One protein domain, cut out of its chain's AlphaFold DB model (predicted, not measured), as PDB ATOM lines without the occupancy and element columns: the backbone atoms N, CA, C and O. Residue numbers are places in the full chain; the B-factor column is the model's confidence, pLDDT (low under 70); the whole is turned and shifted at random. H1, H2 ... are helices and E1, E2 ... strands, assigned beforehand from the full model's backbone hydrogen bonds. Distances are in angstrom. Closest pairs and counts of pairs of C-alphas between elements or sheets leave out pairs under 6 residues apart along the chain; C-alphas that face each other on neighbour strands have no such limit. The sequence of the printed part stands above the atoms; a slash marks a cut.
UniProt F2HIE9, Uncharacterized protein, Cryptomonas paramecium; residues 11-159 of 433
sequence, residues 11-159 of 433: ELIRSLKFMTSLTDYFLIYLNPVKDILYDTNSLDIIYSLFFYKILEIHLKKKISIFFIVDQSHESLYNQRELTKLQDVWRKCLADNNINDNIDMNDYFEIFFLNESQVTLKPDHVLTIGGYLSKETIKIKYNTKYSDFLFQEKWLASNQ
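What this domain is: This is residues 11 to 159 of the 433 residues of an uncharacterized protein of Cryptomonas paramecium (UniProt F2HIE9). A small parallel sheet, E1 E2 E3, lies in the middle with H2 over one face, and H3 packs on H2 on the side away from H1. The chain then leaves E3 for a second, separate small sheet, E4 E5 E6, and comes back by a free-standing stretch, residues 142 to 148, to H4, which packs on H1; between the second sheet and H4 the model is open. The printed part has 149 residues, with four named helices and six named strands in the order H1 E1 H2 E2 H3 E3 E4 E5 E6 H4; the second sheet is antiparallel. The class is mixed, helices and strands; the whole is compact, with a radius of gyration of the C-alphas of 16.3 A, and spans 42 by 41 by 29 A.

How they stand to each other: H1, residues 11 to 22, leads by a tight link into E1, residues 25 to 29. H2, residues 40 to 55, touches H1 with residues 48 to 53 alone, the closest C-alphas being those of Leu 16 and Leu 49, 6.6 A apart, at a steep tilt of 51 degrees. E2, residues 63 to 69, is parallel to E1 at 20 degrees, with N 28 and O 66 2.8 A apart. H3, residues 78 to 95, touches H2 with residues 88 to 93 alone, at a steep tilt of 58 degrees; the closest C-alphas, of Phe 51 and Cys 92, are 6.1 A apart. E3, residues 108 to 114, is parallel to E2 at 22 degrees, with N 67 and O 111 2.8 A apart. E1, H2, E2 and E2, H3, E3 are strand-helix-strand units, two parallel neighbour strands with a helix between, each with a right-handed crossover. H2 is on this sheet, while H3 only grazes it with residues 78 to 85. E4, E5 and E6, residues 118 to 120, 126 to 128 and 137 to 139, form a meander, each strand the antiparallel neighbour of the one before; N 119 and O 127 are 2.9 A apart, but E5 and E6 have no N and O pair within hydrogen-bond range. H4, residues 147 to 157, touches H1, the C-alphas of Phe 18 and Ser 157 being closest at 4.9 A. Every O i to N i+4 pair is within hydrogen-bond range in H1, H2 and H4, and 13 of 14 in H3.

Where its parts are: H1 begins at C-alpha 11, (377.869, 289.312, 244.357), and H4 ends at C-alpha 157, (386.708, 295.333, 241.760). H3 is 25.8 A long, H2 22.7 A, E3 19.2 A and E2 19.1 A.

The domain as a whole: The printed part has no cut. The C-alphas of Asn 99 and Pro 122, the two farthest apart, are 47.3 A apart. The link H3 to E3, residues 96 to 107, is long. Mean pLDDT of the printed part is 71.6, and residues 120 to 159 are among those under 70.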
ATOM      1  N   GLU A  11     377.038 290.123 245.240       59.25
ATOM      2  CA  GLU A  11     377.869 289.312 244.357       59.25
ATOM      3  C   GLU A  11     377.684 289.660 242.874       59.25
ATOM      4  O   GLU A  11     378.674 289.803 242.156       59.25
ATOM      5  N   LEU A  12     376.448 289.889 242.419       65.25
ATOM      6  CA  LEU A  12     376.173 290.361 241.060       65.25
ATOM      7  C   LEU A  12     376.722 291.775 240.850       65.25
ATOM      8  O   LEU A  12     377.358 292.058 239.841       65.25
ATOM      9  N   ILE A  13     376.568 292.634 241.856       64.38
ATOM     10  CA  ILE A  13     377.118 293.993 241.879       64.38
ATOM     11  C   ILE A  13     378.657 293.971 241.763       64.38
ATOM     12  O   ILE A  13     379.224 294.732 240.979       64.38
ATOM     13  N   ARG A  14     379.353 293.083 242.484       65.31
ATOM     14  CA  ARG A  14     380.815 292.903 242.363       65.31
ATOM     15  C   ARG A  14     381.221 292.334 241.010       65.31
ATOM     16  O   ARG A  14     382.186 292.805 240.411       65.31
ATOM     17  N   SER A  15     380.464 291.354 240.524       72.94
ATOM     18  CA  SER A  15     380.696 290.721 239.228       72.94
ATOM     19  C   SER A  15     380.574 291.740 238.100       72.94
ATOM     20  O   SER A  15     381.451 291.800 237.248       72.94
ATOM     21  N   LEU A  16     379.565 292.613 238.131       72.94
ATOM     22  CA  LEU A  16     379.398 293.668 237.133       72.94
ATOM     23  C   LEU A  16     380.560 294.663 237.151       72.94
ATOM     24  O   LEU A  16     381.120 294.926 236.093       72.94
ATOM     25  N   LYS A  17     381.000 295.132 238.328       72.75
ATOM     26  CA  LYS A  17     382.172 296.022 238.434       72.75
ATOM     27  C   LYS A  17     383.455 295.370 237.914       72.75
ATOM     28  O   LYS A  17     384.272 295.995 237.239       72.75
ATOM     29  N   PHE A  18     383.656 294.099 238.241       73.19
ATOM     30  CA  PHE A  18     384.783 293.336 237.723       73.19
ATOM     31  C   PHE A  18     384.729 293.246 236.197       73.19
ATOM     32  O   PHE A  18     385.709 293.564 235.521       73.19
ATOM     33  N   MET A  19     383.562 292.901 235.653       71.88
ATOM     34  CA  MET A  19     383.344 292.773 234.217       71.88
ATOM     35  C   MET A  19     383.528 294.106 233.481       71.88
ATOM     36  O   MET A  19     384.197 294.119 232.448       71.88
ATOM     37  N   THR A  20     383.047 295.237 234.016       74.81
ATOM     38  CA  THR A  20     383.220 296.562 233.382       74.81
ATOM     39  C   THR A  20     384.682 297.002 233.368       74.81
ATOM     40  O   THR A  20     385.125 297.656 232.427       74.81
ATOM     41  N   SER A  21     385.473 296.592 234.368       72.25
ATOM     42  CA  SER A  21     386.916 296.868 234.402       72.25
ATOM     43  C   SER A  21     387.719 296.031 233.394       72.25
ATOM     44  O   SER A  21     388.819 296.417 232.971       72.25
ATOM     45  N   LEU A  22     387.200 294.859 233.021       71.69
ATOM     46  CA  LEU A  22     387.884 293.881 232.177       71.69
ATOM     47  C   LEU A  22     387.505 293.966 230.708       71.69
ATOM     48  O   LEU A  22     388.334 293.626 229.866       71.69
ATOM     49  N   THR A  23     386.278 294.383 230.420       75.50
ATOM     50  CA  THR A  23     385.682 294.254 229.094       75.50
ATOM     51  C   THR A  23     385.248 295.607 228.551       75.50
ATOM     52  O   THR A  23     384.838 296.497 229.293       75.50
ATOM     53  N   ASP A  24     385.358 295.751 227.234       79.88
ATOM     54  CA  ASP A  24     384.825 296.899 226.489       79.88
ATOM     55  C   ASP A  24     383.414 296.605 225.961       79.88
ATOM     56  O   ASP A  24     382.735 297.494 225.455       79.88
ATOM     57  N   TYR A  25     382.981 295.349 226.092       82.69
ATOM     58  CA  TYR A  25     381.808 294.790 225.446       82.69
ATOM     59  C   TYR A  25     380.978 293.999 226.454       82.69
ATOM     60  O   TYR A  25     381.496 293.087 227.101       82.69
ATOM     61  N   PHE A  26     379.684 294.291 226.526       83.69
ATOM     62  CA  PHE A  26     378.707 293.467 227.231       83.69
ATOM     63  C   PHE A  26     377.760 292.825 226.237       83.69
ATOM     64  O   PHE A  26     377.238 293.494 225.353       83.69
ATOM     65  N   LEU A  27     377.521 291.531 226.413       81.25
ATOM     66  CA  LEU A  27     376.508 290.799 225.672       81.25
ATOM     67  C   LEU A  27     375.372 290.478 226.638       81.25
ATOM     68  O   LEU A  27     375.578 289.751 227.609       81.25
ATOM     69  N   ILE A  28     374.197 291.048 226.397       83.38
ATOM     70  CA  ILE A  28     373.010 290.847 227.225       83.38
ATOM     71  C   ILE A  28     371.983 290.117 226.373       83.38
ATOM     72  O   ILE A  28     371.440 290.669 225.420       83.38
ATOM     73  N   TYR A  29     371.733 288.858 226.713       78.44
ATOM     74  CA  TYR A  29     370.684 288.082 226.071       78.44
ATOM     75  C   TYR A  29     369.342 288.425 226.715       78.44
ATOM     76  O   TYR A  29     369.166 288.222 227.918       78.44
ATOM     77  N   LEU A  30     368.411 288.958 225.928       78.94
ATOM     78  CA  LEU A  30     367.068 289.292 226.384       78.94
ATOM     79  C   LEU A  30     366.113 288.214 225.889       78.94
ATOM     80  O   LEU A  30     365.964 288.014 224.686       78.94
ATOM     81  N   ASN A  31     365.459 287.525 226.820       70.62
ATOM     82  CA  ASN A  31     364.402 286.583 226.483       70.62
ATOM     83  C   ASN A  31     363.049 287.303 226.620       70.62
ATOM     84  O   ASN A  31     362.619 287.536 227.755       70.62
ATOM     85  N   PRO A  32     362.404 287.726 225.518       70.62
ATOM     86  CA  PRO A  32     361.173 288.499 225.597       70.62
ATOM     87  C   PRO A  32     360.053 287.672 226.234       70.62
ATOM     88  O   PRO A  32     359.783 286.537 225.843       70.62
ATOM     89  N   VAL A  33     359.345 288.261 227.199       68.06
ATOM     90  CA  VAL A  33     358.155 287.649 227.806       68.06
ATOM     91  C   VAL A  33     356.949 288.513 227.460       68.06
ATOM     92  O   VAL A  33     356.814 289.620 227.977       68.06
ATOM     93  N   LYS A  34     356.043 287.999 226.614       64.38
ATOM     94  CA  LYS A  34     354.760 288.650 226.261       64.38
ATOM     95  C   LYS A  34     354.926 290.093 225.746       64.38
ATOM     96  O   LYS A  34     354.388 291.024 226.339       64.38
ATOM     97  N   ASP A  35     355.710 290.277 224.683       65.88
ATOM     98  CA  ASP A  35     355.994 291.575 224.034       65.88
ATOM     99  C   ASP A  35     356.774 292.599 224.882       65.88
ATOM    100  O   ASP A  35     357.020 293.728 224.446       65.88
ATOM    101  N   ILE A  36     357.210 292.225 226.089       69.12
ATOM    102  CA  ILE A  36     358.085 293.043 226.929       69.12
ATOM    103  C   ILE A  36     359.516 292.522 226.775       69.12
ATOM    104  O   ILE A  36     359.819 291.394 227.162       69.12
ATOM    105  N   LEU A  37     360.397 293.359 226.211       63.47
ATOM    106  CA  LEU A  37     361.802 293.003 225.989       63.47
ATOM    107  C   LEU A  37     362.605 292.921 227.297       63.47
ATOM    108  O   LEU A  37     363.495 292.088 227.428       63.47
ATOM    109  N   TYR A  38     362.280 293.779 228.265       70.69
ATOM    110  CA  TYR A  38     362.951 293.814 229.559       70.69
ATOM    111  C   TYR A  38     361.995 293.401 230.670       70.69
ATOM    112  O   TYR A  38     361.053 294.130 230.991       70.69
ATOM    113  N   ASP A  39     362.266 292.266 231.304       76.50
ATOM    114  CA  ASP A  39     361.706 292.021 232.624       76.50
ATOM    115  C   ASP A  39     362.328 292.993 233.646       76.50
ATOM    116  O   ASP A  39     363.311 293.695 233.380       76.50
ATOM    117  N   THR A  40     361.736 293.068 234.836       74.50
ATOM    118  CA  THR A  40     362.255 293.928 235.909       74.50
ATOM    119  C   THR A  40     363.710 293.599 236.238       74.50
ATOM    120  O   THR A  40     364.503 294.508 236.436       74.50
ATOM    121  N   ASN A  41     364.093 292.320 236.201       73.56
ATOM    122  CA  ASN A  41     365.456 291.894 236.523       73.56
ATOM    123  C   ASN A  41     366.484 292.396 235.497       73.56
ATOM    124  O   ASN A  41     367.583 292.804 235.867       73.56
ATOM    125  N   SER A  42     366.133 292.403 234.210       78.88
ATOM    126  CA  SER A  42     367.003 292.896 233.140       78.88
ATOM    127  C   SER A  42     367.239 294.397 233.271       78.88
ATOM    128  O   SER A  42     368.377 294.852 233.144       78.88
ATOM    129  N   LEU A  43     366.194 295.172 233.591       83.88
ATOM    130  CA  LEU A  43     366.346 296.605 233.866       83.88
ATOM    131  C   LEU A  43     367.200 296.863 235.110       83.88
ATOM    132  O   LEU A  43     367.967 297.821 235.110       83.88
ATOM    133  N   ASP A  44     367.128 296.004 236.125       79.69
ATOM    134  CA  ASP A  44     367.937 296.119 237.345       79.69
ATOM    135  C   ASP A  44     369.428 295.882 237.064       79.69
ATOM    136  O   ASP A  44     370.295 296.614 237.556       79.69
ATOM    137  N   ILE A  45     369.740 294.894 236.221       81.56
ATOM    138  CA  ILE A  45     371.109 294.624 235.757       81.56
ATOM    139  C   ILE A  45     371.640 295.810 234.944       81.56
ATOM    140  O   ILE A  45     372.756 296.275 235.190       81.56
ATOM    141  N   ILE A  46     370.840 296.332 234.012       88.06
ATOM    142  CA  ILE A  46     371.204 297.490 233.183       88.06
ATOM    143  C   ILE A  46     371.409 298.735 234.048       88.06
ATOM    144  O   ILE A  46     372.422 299.415 233.907       88.06
ATOM    145  N   TYR A  47     370.494 299.008 234.980       88.88
ATOM    146  CA  TYR A  47     370.621 300.106 235.933       88.88
ATOM    147  C   TYR A  47     371.921 299.987 236.731       88.88
ATOM    148  O   TYR A  47     372.645 300.967 236.867       88.88
ATOM    149  N   SER A  48     372.261 298.787 237.206       83.94
ATOM    150  CA  SER A  48     373.514 298.543 237.933       83.94
ATOM    151  C   SER A  48     374.747 298.815 237.074       83.94
ATOM    152  O   SER A  48     375.729 299.383 237.549       83.94
ATOM    153  N   LEU A  49     374.704 298.437 235.797       87.44
ATOM    154  CA  LEU A  49     375.786 298.686 234.853       87.44
ATOM    155  C   LEU A  49     375.951 300.189 234.556       87.44
ATOM    156  O   LEU A  49     377.071 300.701 234.567       87.44
ATOM    157  N   PHE A  50     374.844 300.912 234.372       90.69
ATOM    158  CA  PHE A  50     374.827 302.371 234.218       90.69
ATOM    159  C   PHE A  50     375.357 303.084 235.455       90.69
ATOM    160  O   PHE A  50     376.243 303.931 235.353       90.69
ATOM    161  N   PHE A  51     374.877 302.674 236.623       84.81
ATOM    162  CA  PHE A  51     375.319 303.162 237.918       84.81
ATOM    163  C   PHE A  51     376.835 303.041 238.082       84.81
ATOM    164  O   PHE A  51     377.510 303.999 238.450       84.81
ATOM    165  N   TYR A  52     377.406 301.885 237.740       80.44
ATOM    166  CA  TYR A  52     378.852 301.714 237.801       80.44
ATOM    167  C   TYR A  52     379.603 302.606 236.830       80.44
ATOM    168  O   TYR A  52     380.638 303.169 237.186       80.44
ATOM    169  N   LYS A  53     379.077 302.773 235.617       83.06
ATOM    170  CA  LYS A  53     379.723 303.636 234.638       83.06
ATOM    171  C   LYS A  53     379.749 305.096 235.069       83.06
ATOM    172  O   LYS A  53     380.737 305.781 234.829       83.06
ATOM    173  N   ILE A  54     378.700 305.535 235.753       81.75
ATOM    174  CA  ILE A  54     378.617 306.851 236.378       81.75
ATOM    175  C   ILE A  54     379.720 307.044 237.433       81.75
ATOM    176  O   ILE A  54     380.345 308.101 237.481       81.75
ATOM    177  N   LEU A  55     380.047 306.026 238.236       74.81
ATOM    178  CA  LEU A  55     381.173 306.114 239.184       74.81
ATOM    179  C   LEU A  55     382.531 306.252 238.473       74.81
ATOM    180  O   LEU A  55     383.477 306.831 239.008       74.81
ATOM    181  N   GLU A  56     382.623 305.739 237.248       78.88
ATOM    182  CA  GLU A  56     383.809 305.771 236.390       78.88
ATOM    183  C   GLU A  56     383.762 306.877 235.325       78.88
ATOM    184  O   GLU A  56     384.532 306.844 234.361       78.88
ATOM    185  N   ILE A  57     382.883 307.873 235.476       76.56
ATOM    186  CA  ILE A  57     382.618 308.879 234.438       76.56
ATOM    187  C   ILE A  57     383.883 309.636 233.988       76.56
ATOM    188  O   ILE A  57     384.053 309.986 232.821       76.56
ATOM    189  N   HIS A  58     384.844 309.790 234.898       72.56
ATOM    190  CA  HIS A  58     386.136 310.427 234.654       72.56
ATOM    191  C   HIS A  58     387.035 309.664 233.665       72.56
ATOM    192  O   HIS A  58     387.920 310.267 233.061       72.56
ATOM    193  N   LEU A  59     386.818 308.359 233.461       73.00
ATOM    194  CA  LEU A  59     387.660 307.532 232.592       73.00
ATOM    195  C   LEU A  59     387.366 307.718 231.094       73.00
ATOM    196  O   LEU A  59     388.140 307.214 230.284       73.00
ATOM    197  N   LYS A  60     386.268 308.400 230.711       78.31
ATOM    198  CA  LYS A  60     385.835 308.686 229.314       78.31
ATOM    199  C   LYS A  60     385.853 307.497 228.336       78.31
ATOM    200  O   LYS A  60     385.791 307.667 227.122       78.31
ATOM    201  N   LYS A  61     385.947 306.276 228.849       82.62
ATOM    202  CA  LYS A  61     385.988 305.050 228.059       82.62
ATOM    203  C   LYS A  61     384.563 304.657 227.688       82.62
ATOM    204  O   LYS A  61     383.762 304.486 228.602       82.62
ATOM    205  N   LYS A  62     384.240 304.463 226.411       88.44
ATOM    206  CA  LYS A  62     382.929 303.922 226.020       88.44
ATOM    207  C   LYS A  62     382.854 302.412 226.248       88.44
ATOM    208  O   LYS A  62     383.864 301.723 226.140       88.44
ATOM    209  N   ILE A  63     381.671 301.923 226.606       87.69
ATOM    210  CA  ILE A  63     381.353 300.496 226.720       87.69
ATOM    211  C   ILE A  63     380.284 300.181 225.681       87.69
ATOM    212  O   ILE A  63     379.223 300.802 225.683       87.69
ATOM    213  N   SER A  64     380.525 299.204 224.818       88.69
ATOM    214  CA  SER A  64     379.510 298.768 223.866       88.69
ATOM    215  C   SER A  64     378.643 297.671 224.493       88.69
ATOM    216  O   SER A  64     379.153 296.690 225.035       88.69
ATOM    217  N   ILE A  65     377.324 297.824 224.437       88.94
ATOM    218  CA  ILE A  65     376.354 296.855 224.948       88.94
ATOM    219  C   ILE A  65     375.585 296.285 223.764       88.94
ATOM    220  O   ILE A  65     374.887 297.007 223.054       88.94
ATOM    221  N   PHE A  66     375.697 294.979 223.574       85.50
ATOM    222  CA  PHE A  66     374.980 294.220 222.566       85.50
ATOM    223  C   PHE A  66     373.816 293.485 223.227       85.50
ATOM    224  O   PHE A  66     374.018 292.542 223.992       85.50
ATOM    225  N   PHE A  67     372.597 293.910 222.925       86.25
ATOM    226  CA  PHE A  67     371.380 293.213 223.305       86.25
ATOM    227  C   PHE A  67     371.029 292.193 222.228       86.25
ATOM    228  O   PHE A  67     370.745 292.584 221.100       86.25
ATOM    229  N   ILE A  68     371.057 290.902 222.558       81.38
ATOM    230  CA  ILE A  68     370.590 289.850 221.647       81.38
ATOM    231  C   ILE A  68     369.091 289.663 221.863       81.38
ATOM    232  O   ILE A  68     368.656 289.456 222.998       81.38
ATOM    233  N   VAL A  69     368.331 289.734 220.772       82.75
ATOM    234  CA  VAL A  69     366.872 289.619 220.729       82.75
ATOM    235  C   VAL A  69     366.468 288.530 219.728       82.75
ATOM    236  O   VAL A  69     367.129 288.332 218.707       82.75
ATOM    237  N   ASP A  70     365.371 287.835 220.025       77.00
ATOM    238  CA  ASP A  70     364.760 286.834 219.141       77.00
ATOM    239  C   ASP A  70     364.242 287.464 217.821       77.00
ATOM    240  O   ASP A  70     363.830 288.626 217.770       77.00
ATOM    241  N   GLN A  71     364.267 286.687 216.733       67.69
ATOM    242  CA  GLN A  71     364.009 287.080 215.340       67.69
ATOM    243  C   GLN A  71     362.620 287.666 215.080       67.69
ATOM    244  O   GLN A  71     362.447 288.440 214.140       67.69
ATOM    245  N   SER A  72     361.624 287.312 215.887       68.19
ATOM    246  CA  SER A  72     360.204 287.634 215.668       68.19
ATOM    247  C   SER A  72     359.851 289.126 215.786       68.19
ATOM    248  O   SER A  72     358.688 289.511 215.661       68.19
ATOM    249  N   HIS A  73     360.845 289.975 216.028       63.62
ATOM    250  CA  HIS A  73     360.635 291.233 216.717       63.62
ATOM    251  C   HIS A  73     361.408 292.421 216.092       63.62
ATOM    252  O   HIS A  73     360.969 293.558 216.209       63.62
ATOM    253  N   GLU A  74     362.442 292.193 215.283       64.69
ATOM    254  CA  GLU A  74     363.444 293.160 214.783       64.69
ATOM    255  C   GLU A  74     362.998 294.617 214.471       64.69
ATOM    256  O   GLU A  74     363.678 295.562 214.876       64.69
ATOM    257  N   SER A  75     361.860 294.857 213.809       63.41
ATOM    258  CA  SER A  75     361.464 296.213 213.376       63.41
ATOM    259  C   SER A  75     360.902 297.123 214.479       63.41
ATOM    260  O   SER A  75     360.798 298.331 214.275       63.41
ATOM    261  N   LEU A  76     360.511 296.579 215.638       59.53
ATOM    262  CA  LEU A  76     359.810 297.324 216.699       59.53
ATOM    263  C   LEU A  76     360.721 297.846 217.825       59.53
ATOM    264  O   LEU A  76     360.281 298.671 218.631       59.53
ATOM    265  N   TYR A  77     361.984 297.412 217.894       65.38
ATOM    266  CA  TYR A  77     362.765 297.518 219.136       65.38
ATOM    267  C   TYR A  77     363.741 298.694 219.178       65.38
ATOM    268  O   TYR A  77     363.986 299.229 220.256       65.38
ATOM    269  N   ASN A  78     364.227 299.194 218.040       69.69
ATOM    270  CA  ASN A  78     365.382 300.096 218.073       69.69
ATOM    271  C   ASN A  78     365.110 301.467 218.716       69.69
ATOM    272  O   ASN A  78     365.946 301.947 219.470       69.69
ATOM    273  N   GLN A  79     363.961 302.108 218.472       76.81
ATOM    274  CA  GLN A  79     363.701 303.445 219.042       76.81
ATOM    275  C   GLN A  79     362.985 303.397 220.397       76.81
ATOM    276  O   GLN A  79     363.346 304.131 221.320       76.81
ATOM    277  N   ARG A  80     361.983 302.521 220.544       83.12
ATOM    278  CA  ARG A  80     361.189 302.429 221.778       83.12
ATOM    279  C   ARG A  80     362.021 301.910 222.949       83.12
ATOM    280  O   ARG A  80     361.948 302.474 224.038       83.12
ATOM    281  N   GLU A  81     362.817 300.866 222.737       84.81
ATOM    282  CA  GLU A  81     363.633 300.295 223.810       84.81
ATOM    283  C   GLU A  81     364.834 301.180 224.136       84.81
ATOM    284  O   GLU A  81     365.140 301.368 225.311       84.81
ATOM    285  N   LEU A  82     365.436 301.834 223.135       88.00
ATOM    286  CA  LEU A  82     366.467 302.841 223.386       88.00
ATOM    287  C   LEU A  82     365.938 303.986 224.261       88.00
ATOM    288  O   LEU A  82     366.627 304.411 225.185       88.00
ATOM    289  N   THR A  83     364.697 304.430 224.037       89.88
ATOM    290  CA  THR A  83     364.055 305.451 224.884       89.88
ATOM    291  C   THR A  83     363.920 304.965 226.331       89.88
ATOM    292  O   THR A  83     364.251 305.698 227.259       89.88
ATOM    293  N   LYS A  84     363.524 303.702 226.551       89.88
ATOM    294  CA  LYS A  84     363.464 303.126 227.905       89.88
ATOM    295  C   LYS A  84     364.839 303.068 228.571       89.88
ATOM    296  O   LYS A  84     364.947 303.382 229.751       89.88
ATOM    297  N   LEU A  85     365.886 302.686 227.839       92.31
ATOM    298  CA  LEU A  85     367.254 302.681 228.366       92.31
ATOM    299  C   LEU A  85     367.711 304.097 228.738       92.31
ATOM    300  O   LEU A  85     368.275 304.291 229.811       92.31
ATOM    301  N   GLN A  86     367.393 305.096 227.913       93.56
ATOM    302  CA  GLN A  86     367.642 306.502 228.238       93.56
ATOM    303  C   GLN A  86     366.892 306.943 229.503       93.56
ATOM    304  O   GLN A  86     367.445 307.686 230.311       93.56
ATOM    305  N   ASP A  87     365.667 306.466 229.724       92.88
ATOM    306  CA  ASP A  87     364.924 306.755 230.952       92.88
ATOM    307  C   ASP A  87     365.549 306.081 232.183       92.88
ATOM    308  O   ASP A  87     365.641 306.705 233.242       92.88
ATOM    309  N   VAL A  88     366.049 304.845 232.053       92.44
ATOM    310  CA  VAL A  88     366.821 304.165 233.111       92.44
ATOM    311  C   VAL A  88     368.113 304.926 233.413       92.44
ATOM    312  O   VAL A  88     368.443 305.114 234.583       92.44
ATOM    313  N   TRP A  89     368.813 305.419 232.387       94.06
ATOM    314  CA  TRP A  89     370.009 306.253 232.528       94.06
ATOM    315  C   TRP A  89     369.715 307.556 233.277       94.06
ATOM    316  O   TRP A  89     370.354 307.844 234.286       94.06
ATOM    317  N   ARG A  90     368.695 308.311 232.847       93.12
ATOM    318  CA  ARG A  90     368.268 309.559 233.506       93.12
ATOM    319  C   ARG A  90     367.874 309.326 234.957       93.12
ATOM    320  O   ARG A  90     368.251 310.100 235.830       93.12
ATOM    321  N   LYS A  91     367.137 308.245 235.221       90.25
ATOM    322  CA  LYS A  91     366.783 307.843 236.581       90.25
ATOM    323  C   LYS A  91     368.031 307.545 237.409       90.25
ATOM    324  O   LYS A  91     368.123 308.003 238.537       90.25
ATOM    325  N   CYS A  92     368.999 306.830 236.841       89.94
ATOM    326  CA  CYS A  92     370.259 306.523 237.507       89.94
ATOM    327  C   CYS A  92     371.055 307.792 237.858       89.94
ATOM    328  O   CYS A  92     371.527 307.919 238.985       89.94
ATOM    329  N   LEU A  93     371.144 308.763 236.942       89.38
ATOM    330  CA  LEU A  93     371.757 310.069 237.219       89.38
ATOM    331  C   LEU A  93     371.027 310.815 238.346       89.38
ATOM    332  O   LEU A  93     371.669 311.300 239.280       89.38
ATOM    333  N   ALA A  94     369.692 310.847 238.293       88.81
ATOM    334  CA  ALA A  94     368.860 311.510 239.294       88.81
ATOM    335  C   ALA A  94     369.013 310.879 240.688       88.81
ATOM    336  O   ALA A  94     369.224 311.596 241.664       88.81
ATOM    337  N   ASP A  95     368.984 309.546 240.781       86.06
ATOM    338  CA  ASP A  95     369.157 308.805 242.038       86.06
ATOM    339  C   ASP A  95     370.546 309.043 242.671       86.06
ATOM    340  O   ASP A  95     370.710 308.886 243.881       86.06
ATOM    341  N   ASN A  96     371.539 309.457 241.872       80.69
ATOM    342  CA  ASN A  96     372.905 309.768 242.309       80.69
ATOM    343  C   ASN A  96     373.191 311.269 242.461       80.69
ATOM    344  O   ASN A  96     374.338 311.645 242.700       80.69
ATOM    345  N   ASN A  97     372.169 312.126 242.360       87.81
ATOM    346  CA  ASN A  97     372.285 313.588 242.423       87.81
ATOM    347  C   ASN A  97     373.272 314.180 241.400       87.81
ATOM    348  O   ASN A  97     373.955 315.166 241.684       87.81
ATOM    349  N   ILE A  98     373.361 313.586 240.210       84.38
ATOM    350  CA  ILE A  98     374.206 314.093 239.128       84.38
ATOM    351  C   ILE A  98     373.330 314.935 238.207       84.38
ATOM    352  O   ILE A  98     372.516 314.412 237.451       84.38
ATOM    353  N   ASN A  99     373.496 316.254 238.307       75.12
ATOM    354  CA  ASN A  99     372.718 317.257 237.569       75.12
ATOM    355  C   ASN A  99     373.318 317.627 236.203       75.12
ATOM    356  O   ASN A  99     372.849 318.563 235.556       75.12
ATOM    357  N   ASP A 100     374.362 316.929 235.766       68.00
ATOM    358  CA  ASP A 100     375.028 317.235 234.508       68.00
ATOM    359  C   ASP A 100     374.195 316.728 233.316       68.00
ATOM    360  O   ASP A 100     373.600 315.648 233.368       68.00
ATOM    361  N   ASN A 101     374.186 317.493 232.214       84.12
ATOM    362  CA  ASN A 101     373.592 317.124 230.917       84.12
ATOM    363  C   ASN A 101     374.395 316.001 230.232       84.12
ATOM    364  O   ASN A 101     374.884 316.160 229.115       84.12
ATOM    365  N   ILE A 102     374.594 314.887 230.929       90.25
ATOM    366  CA  ILE A 102     375.379 313.760 230.453       90.25
ATOM    367  C   ILE A 102     374.498 312.873 229.577       90.25
ATOM    368  O   ILE A 102     373.552 312.242 230.066       90.25
ATOM    369  N   ASP A 103     374.843 312.773 228.294       92.19
ATOM    370  CA  ASP A 103     374.180 311.843 227.389       92.19
ATOM    371  C   ASP A 103     374.704 310.416 227.629       92.19
ATOM    372  O   ASP A 103     375.902 310.171 227.771       92.19
ATOM    373  N   MET A 104     373.792 309.445 227.653       93.81
ATOM    374  CA  MET A 104     374.123 308.021 227.705       93.81
ATOM    375  C   MET A 104     375.084 307.632 226.568       93.81
ATOM    376  O   MET A 104     375.996 306.830 226.773       93.81
ATOM    377  N   ASN A 105     374.917 308.240 225.388       92.81
ATOM    378  CA  ASN A 105     375.719 307.970 224.192       92.81
ATOM    379  C   ASN A 105     377.193 308.392 224.328       92.81
ATOM    380  O   ASN A 105     378.046 307.941 223.554       92.81
ATOM    381  N   ASP A 106     377.524 309.233 225.311       90.81
ATOM    382  CA  ASP A 106     378.908 309.603 225.609       90.81
ATOM    383  C   ASP A 106     379.678 308.454 226.281       90.81
ATOM    384  O   ASP A 106     380.906 308.400 226.190       90.81
ATOM    385  N   TYR A 107     378.970 307.504 226.903       91.12
ATOM    386  CA  TYR A 107     379.552 306.413 227.696       91.12
ATOM    387  C   TYR A 107     379.210 305.026 227.170       91.12
ATOM    388  O   TYR A 107     379.946 304.078 227.459       91.12
ATOM    389  N   PHE A 108     378.130 304.904 226.401       91.62
ATOM    390  CA  PHE A 108     377.647 303.634 225.890       91.62
ATOM    391  C   PHE A 108     377.401 303.664 224.391       91.62
ATOM    392  O   PHE A 108     376.874 304.632 223.847       91.62
ATOM    393  N   GLU A 109     377.739 302.558 223.739       91.25
ATOM    394  CA  GLU A 109     377.317 302.266 222.372       91.25
ATOM    395  C   GLU A 109     376.350 301.092 222.425       91.25
ATOM    396  O   GLU A 109     376.732 299.988 222.807       91.25
ATOM    397  N   ILE A 110     375.082 301.329 222.107       89.88
ATOM    398  CA  ILE A 110     374.039 300.319 222.274       89.88
ATOM    399  C   ILE A 110     373.676 299.728 220.922       89.88
ATOM    400  O   ILE A 110     373.309 300.445 219.994       89.88
ATOM    401  N   PHE A 111     373.745 298.405 220.842       86.81
ATOM    402  CA  PHE A 111     373.431 297.634 219.653       86.81
ATOM    403  C   PHE A 111     372.344 296.619 219.987       86.81
ATOM    404  O   PHE A 111     372.442 295.908 220.985       86.81
ATOM    405  N   PHE A 112     371.332 296.524 219.134       85.56
ATOM    406  CA  PHE A 112     370.344 295.451 219.177       85.56
ATOM    407  C   PHE A 112     370.668 294.485 218.047       85.56
ATOM    408  O   PHE A 112     370.726 294.880 216.883       85.56
ATOM    409  N   LEU A 113     370.946 293.242 218.411       81.56
ATOM    410  CA  LEU A 113     371.318 292.179 217.500       81.56
ATOM    411  C   LEU A 113     370.224 291.131 217.482       81.56
ATOM    412  O   LEU A 113     369.701 290.732 218.520       81.56
ATOM    413  N   ASN A 114     369.943 290.640 216.292       81.12
ATOM    414  CA  ASN A 114     369.142 289.450 216.115       81.12
ATOM    415  C   ASN A 114     370.007 288.215 216.441       81.12
ATOM    416  O   ASN A 114     371.191 288.186 216.103       81.12
ATOM    417  N   GLU A 115     369.453 287.178 217.070       78.12
ATOM    418  CA  GLU A 115     370.185 285.929 217.336       78.12
ATOM    419  C   GLU A 115     370.839 285.346 216.064       78.12
ATOM    420  O   GLU A 115     371.980 284.887 216.107       78.12
ATOM    421  N   SER A 116     370.192 285.478 214.899       79.50
ATOM    422  CA  SER A 116     370.764 285.066 213.598       79.50
ATOM    423  C   SER A 116     372.052 285.799 213.206       79.50
ATOM    424  O   SER A 116     372.845 285.287 212.414       79.50
ATOM    425  N   GLN A 117     372.276 286.996 213.747       74.69
ATOM    426  CA  GLN A 117     373.454 287.822 213.479       74.69
ATOM    427  C   GLN A 117     374.653 287.421 214.342       74.69
ATOM    428  O   GLN A 117     375.772 287.878 214.091       74.69
ATOM    429  N   VAL A 118     374.448 286.560 215.340       73.25
ATOM    430  CA  VAL A 118     375.479 286.118 216.273       73.25
ATOM    431  C   VAL A 118     375.876 284.687 215.934       73.25
ATOM    432  O   VAL A 118     375.140 283.737 216.174       73.25
ATOM    433  N   THR A 119     377.079 284.509 215.387       71.12
ATOM    434  CA  THR A 119     377.617 283.175 215.083       71.12
ATOM    435  C   THR A 119     378.853 282.891 215.925       71.12
ATOM    436  O   THR A 119     379.856 283.611 215.864       71.12
ATOM    437  N   LEU A 120     378.795 281.823 216.723       56.97
ATOM    438  CA  LEU A 120     379.947 281.321 217.463       56.97
ATOM    439  C   LEU A 120     380.717 280.337 216.579       56.97
ATOM    440  O   LEU A 120     380.206 279.277 216.220       56.97
ATOM    441  N   LYS A 121     381.948 280.691 216.203       60.72
ATOM    442  CA  LYS A 121     382.814 279.794 215.427       60.72
ATOM    443  C   LYS A 121     383.529 278.786 216.345       60.72
ATOM    444  O   LYS A 121     383.745 279.109 217.514       60.72
ATOM    445  N   PRO A 122     383.961 277.617 215.822       44.34
ATOM    446  CA  PRO A 122     384.648 276.567 216.591       44.34
ATOM    447  C   PRO A 122     385.864 277.050 217.396       44.34
ATOM    448  O   PRO A 122     386.141 276.520 218.464       44.34
ATOM    449  N   ASP A 123     386.534 278.110 216.940       44.66
ATOM    450  CA  ASP A 123     387.713 278.692 217.598       44.66
ATOM    451  C   ASP A 123     387.366 279.650 218.760       44.66
ATOM    452  O   ASP A 123     388.160 280.527 219.106       44.66
ATOM    453  N   HIS A 124     386.156 279.557 219.322       48.22
ATOM    454  CA  HIS A 124     385.606 280.481 220.328       48.22
ATOM    455  C   HIS A 124     385.559 281.954 219.882       48.22
ATOM    456  O   HIS A 124     385.499 282.862 220.708       48.22
ATOM    457  N   VAL A 125     385.576 282.220 218.573       52.19
ATOM    458  CA  VAL A 125     385.442 283.581 218.038       52.19
ATOM    459  C   VAL A 125     383.963 283.883 217.842       52.19
ATOM    460  O   VAL A 125     383.319 283.320 216.950       52.19
ATOM    461  N   LEU A 126     383.438 284.800 218.654       50.19
ATOM    462  CA  LEU A 126     382.120 285.382 218.431       50.19
ATOM    463  C   LEU A 126     382.202 286.305 217.211       50.19
ATOM    464  O   LEU A 126     383.007 287.237 217.188       50.19
ATOM    465  N   THR A 127     381.404 286.017 216.183       61.16
ATOM    466  CA  THR A 127     381.268 286.875 215.002       61.16
ATOM    467  C   THR A 127     379.880 287.503 215.021       61.16
ATOM    468  O   THR A 127     378.883 286.791 214.934       61.16
ATOM    469  N   ILE A 128     379.831 288.831 215.125       64.94
ATOM    470  CA  ILE A 128     378.600 289.621 215.016       64.94
ATOM    471  C   ILE A 128     378.539 290.171 213.587       64.94
ATOM    472  O   ILE A 128     379.407 290.950 213.185       64.94
ATOM    473  N   GLY A 129     377.573 289.716 212.790       57.47
ATOM    474  CA  GLY A 129     377.384 290.141 211.402       57.47
ATOM    475  C   GLY A 129     376.260 291.167 211.252       57.47
ATOM    476  O   GLY A 129     375.209 291.010 211.853       57.47
ATOM    477  N   GLY A 130     376.445 292.187 210.407       54.50
ATOM    478  CA  GLY A 130     375.312 292.909 209.804       54.50
ATOM    479  C   GLY A 130     375.230 294.426 210.001       54.50
ATOM    480  O   GLY A 130     374.646 295.072 209.142       54.50
ATOM    481  N   TYR A 131     375.837 295.023 211.035       46.94
ATOM    482  CA  TYR A 131     375.587 296.450 211.342       46.94
ATOM    483  C   TYR A 131     376.762 297.415 211.141       46.94
ATOM    484  O   TYR A 131     376.541 298.611 210.961       46.94
ATOM    485  N   LEU A 132     378.003 296.930 211.095       48.84
ATOM    486  CA  LEU A 132     379.167 297.765 210.792       48.84
ATOM    487  C   LEU A 132     379.622 297.442 209.376       48.84
ATOM    488  O   LEU A 132     380.133 296.357 209.100       48.84
ATOM    489  N   SER A 133     379.384 298.364 208.448       42.88
ATOM    490  CA  SER A 133     379.799 298.233 207.056       42.88
ATOM    491  C   SER A 133     381.280 297.823 206.971       42.88
ATOM    492  O   SER A 133     382.163 298.628 207.243       42.88
ATOM    493  N   LYS A 134     381.527 296.567 206.570       44.72
ATOM    494  CA  LYS A 134     382.827 295.915 206.291       44.72
ATOM    495  C   LYS A 134     383.730 295.502 207.465       44.72
ATOM    496  O   LYS A 134     384.696 294.787 207.200       44.72
ATOM    497  N   GLU A 135     383.415 295.800 208.722       46.66
ATOM    498  CA  GLU A 135     384.239 295.348 209.856       46.66
ATOM    499  C   GLU A 135     383.546 294.232 210.644       46.66
ATOM    500  O   GLU A 135     382.588 294.442 211.380       46.66
ATOM    501  N   THR A 136     384.044 293.000 210.493       51.41
ATOM    502  CA  THR A 136     383.695 291.915 211.417       51.41
ATOM    503  C   THR A 136     384.413 292.176 212.736       51.41
ATOM    504  O   THR A 136     385.635 292.028 212.801       51.41
ATOM    505  N   ILE A 137     383.674 292.523 213.797       51.03
ATOM    506  CA  ILE A 137     384.236 292.542 215.153       51.03
ATOM    507  C   ILE A 137     384.579 291.094 215.512       51.03
ATOM    508  O   ILE A 137     383.710 290.282 215.824       51.03
ATOM    509  N   LYS A 138     385.865 290.751 215.420       50.25
ATOM    510  CA  LYS A 138     386.396 289.475 215.899       50.25
ATOM    511  C   LYS A 138     386.801 289.652 217.352       50.25
ATOM    512  O   LYS A 138     387.922 290.074 217.634       50.25
ATOM    513  N   ILE A 139     385.911 289.291 218.270       50.44
ATOM    514  CA  ILE A 139     386.266 289.192 219.686       50.44
ATOM    515  C   ILE A 139     387.109 287.924 219.843       50.44
ATOM    516  O   ILE A 139     386.589 286.813 219.924       50.44
ATOM    517  N   LYS A 140     388.437 288.072 219.807       43.19
ATOM    518  CA  LYS A 140     389.349 286.986 220.174       43.19
ATOM    519  C   LYS A 140     389.480 286.966 221.690       43.19
ATOM    520  O   LYS A 140     390.022 287.907 222.267       43.19
ATOM    521  N   TYR A 141     389.054 285.873 222.321       41.53
ATOM    522  CA  TYR A 141     389.442 285.580 223.699       41.53
ATOM    523  C   TYR A 141     390.963 285.460 223.752       41.53
ATOM    524  O   TYR A 141     391.553 284.487 223.282       41.53
ATOM    525  N   ASN A 142     391.622 286.491 224.273       40.06
ATOM    526  CA  ASN A 142     393.063 286.474 224.424       40.06
ATOM    527  C   ASN A 142     393.409 285.680 225.689       40.06
ATOM    528  O   ASN A 142     393.502 286.227 226.786       40.06
ATOM    529  N   THR A 143     393.607 284.374 225.531       41.53
ATOM    530  CA  THR A 143     394.010 283.451 226.605       41.53
ATOM    531  C   THR A 143     395.401 283.751 227.179       41.53
ATOM    532  O   THR A 143     395.808 283.124 228.152       41.53
ATOM    533  N   LYS A 144     396.143 284.720 226.613       40.69
ATOM    534  CA  LYS A 144     397.450 285.169 227.122       40.69
ATOM    535  C   LYS A 144     397.375 286.203 228.247       40.69
ATOM    536  O   LYS A 144     398.426 286.578 228.767       40.69
ATOM    537  N   TYR A 145     396.191 286.679 228.636       43.19
ATOM    538  CA  TYR A 145     396.079 287.512 229.833       43.19
ATOM    539  C   TYR A 145     396.266 286.635 231.075       43.19
ATOM    540  O   TYR A 145     395.358 285.945 231.518       43.19
ATOM    541  N   SER A 146     397.500 286.638 231.579       47.50
ATOM    542  CA  SER A 146     397.983 285.895 232.744       47.50
ATOM    543  C   SER A 146     397.073 286.024 233.968       47.50
ATOM    544  O   SER A 146     396.552 287.116 234.217       47.50
ATOM    545  N   ASP A 147     397.047 284.978 234.799       49.56
ATOM    546  CA  ASP A 147     396.439 284.925 236.142       49.56
ATOM    547  C   ASP A 147     396.665 286.199 236.981       49.56
ATOM    548  O   ASP A 147     395.826 286.582 237.792       49.56
ATOM    549  N   PHE A 148     397.779 286.898 236.750       42.50
ATOM    550  CA  PHE A 148     398.151 288.145 237.411       42.50
ATOM    551  C   PHE A 148     397.215 289.336 237.108       42.50
ATOM    552  O   PHE A 148     396.822 290.038 238.035       42.50
ATOM    553  N   LEU A 149     396.802 289.554 235.849       47.50
ATOM    554  CA  LEU A 149     395.926 290.682 235.481       47.50
ATOM    555  C   LEU A 149     394.484 290.439 235.958       47.50
ATOM    556  O   LEU A 149     393.787 291.367 236.367       47.50
ATOM    557  N   PHE A 150     394.058 289.170 235.937       50.50
ATOM    558  CA  PHE A 150     392.792 288.731 236.518       50.50
ATOM    559  C   PHE A 150     392.780 288.983 238.030       50.50
ATOM    560  O   PHE A 150     391.845 289.596 238.536       50.50
ATOM    561  N   GLN A 151     393.848 288.601 238.740       51.91
ATOM    562  CA  GLN A 151     393.994 288.861 240.174       51.91
ATOM    563  C   GLN A 151     394.013 290.362 240.490       51.91
ATOM    564  O   GLN A 151     393.286 290.797 241.378       51.91
ATOM    565  N   GLU A 152     394.784 291.172 239.764       49.56
ATOM    566  CA  GLU A 152     394.887 292.615 240.007       49.56
ATOM    567  C   GLU A 152     393.543 293.338 239.802       49.56
ATOM    568  O   GLU A 152     393.109 294.101 240.671       49.56
ATOM    569  N   LYS A 153     392.822 293.039 238.711       50.28
ATOM    570  CA  LYS A 153     391.500 293.633 238.454       50.28
ATOM    571  C   LYS A 153     390.402 293.083 239.366       50.28
ATOM    572  O   LYS A 153     389.515 293.836 239.763       50.28
ATOM    573  N   TRP A 154     390.478 291.815 239.774       50.66
ATOM    574  CA  TRP A 154     389.553 291.229 240.751       50.66
ATOM    575  C   TRP A 154     389.707 291.925 242.107       50.66
ATOM    576  O   TRP A 154     388.732 292.366 242.717       50.66
ATOM    577  N   LEU A 155     390.949 292.166 242.522       50.28
ATOM    578  CA  LEU A 155     391.263 292.923 243.729       50.28
ATOM    579  C   LEU A 155     390.796 294.388 243.655       50.28
ATOM    580  O   LEU A 155     390.294 294.902 244.655       50.28
ATOM    581  N   ALA A 156     390.902 295.044 242.495       53.59
ATOM    582  CA  ALA A 156     390.385 296.401 242.281       53.59
ATOM    583  C   ALA A 156     388.841 296.457 242.282       53.59
ATOM    584  O   ALA A 156     388.235 297.393 242.817       53.59
ATOM    585  N   SER A 157     388.173 295.427 241.751       51.41
ATOM    586  CA  SER A 157     386.708 295.333 241.760       51.41
ATOM    587  C   SER A 157     386.122 295.189 243.169       51.41
ATOM    588  O   SER A 157     385.048 295.726 243.429       51.41
ATOM    589  N   ASN A 158     386.870 294.627 244.122       47.91
ATOM    590  CA  ASN A 158     386.418 294.467 245.507       47.91
ATOM    591  C   ASN A 158     386.475 295.749 246.363       47.91
ATOM    592  O   ASN A 158     385.978 295.733 247.484       47.91
ATOM    593  N   GLN A 159     387.015 296.869 245.865       48.88
ATOM    594  CA  GLN A 159     386.960 298.166 246.559       48.88
ATOM    595  C   GLN A 159     385.628 298.881 246.274       48.88
ATOM    596  O   GLN A 159     385.500 299.581 245.270       48.88
TER     597      GLN A 159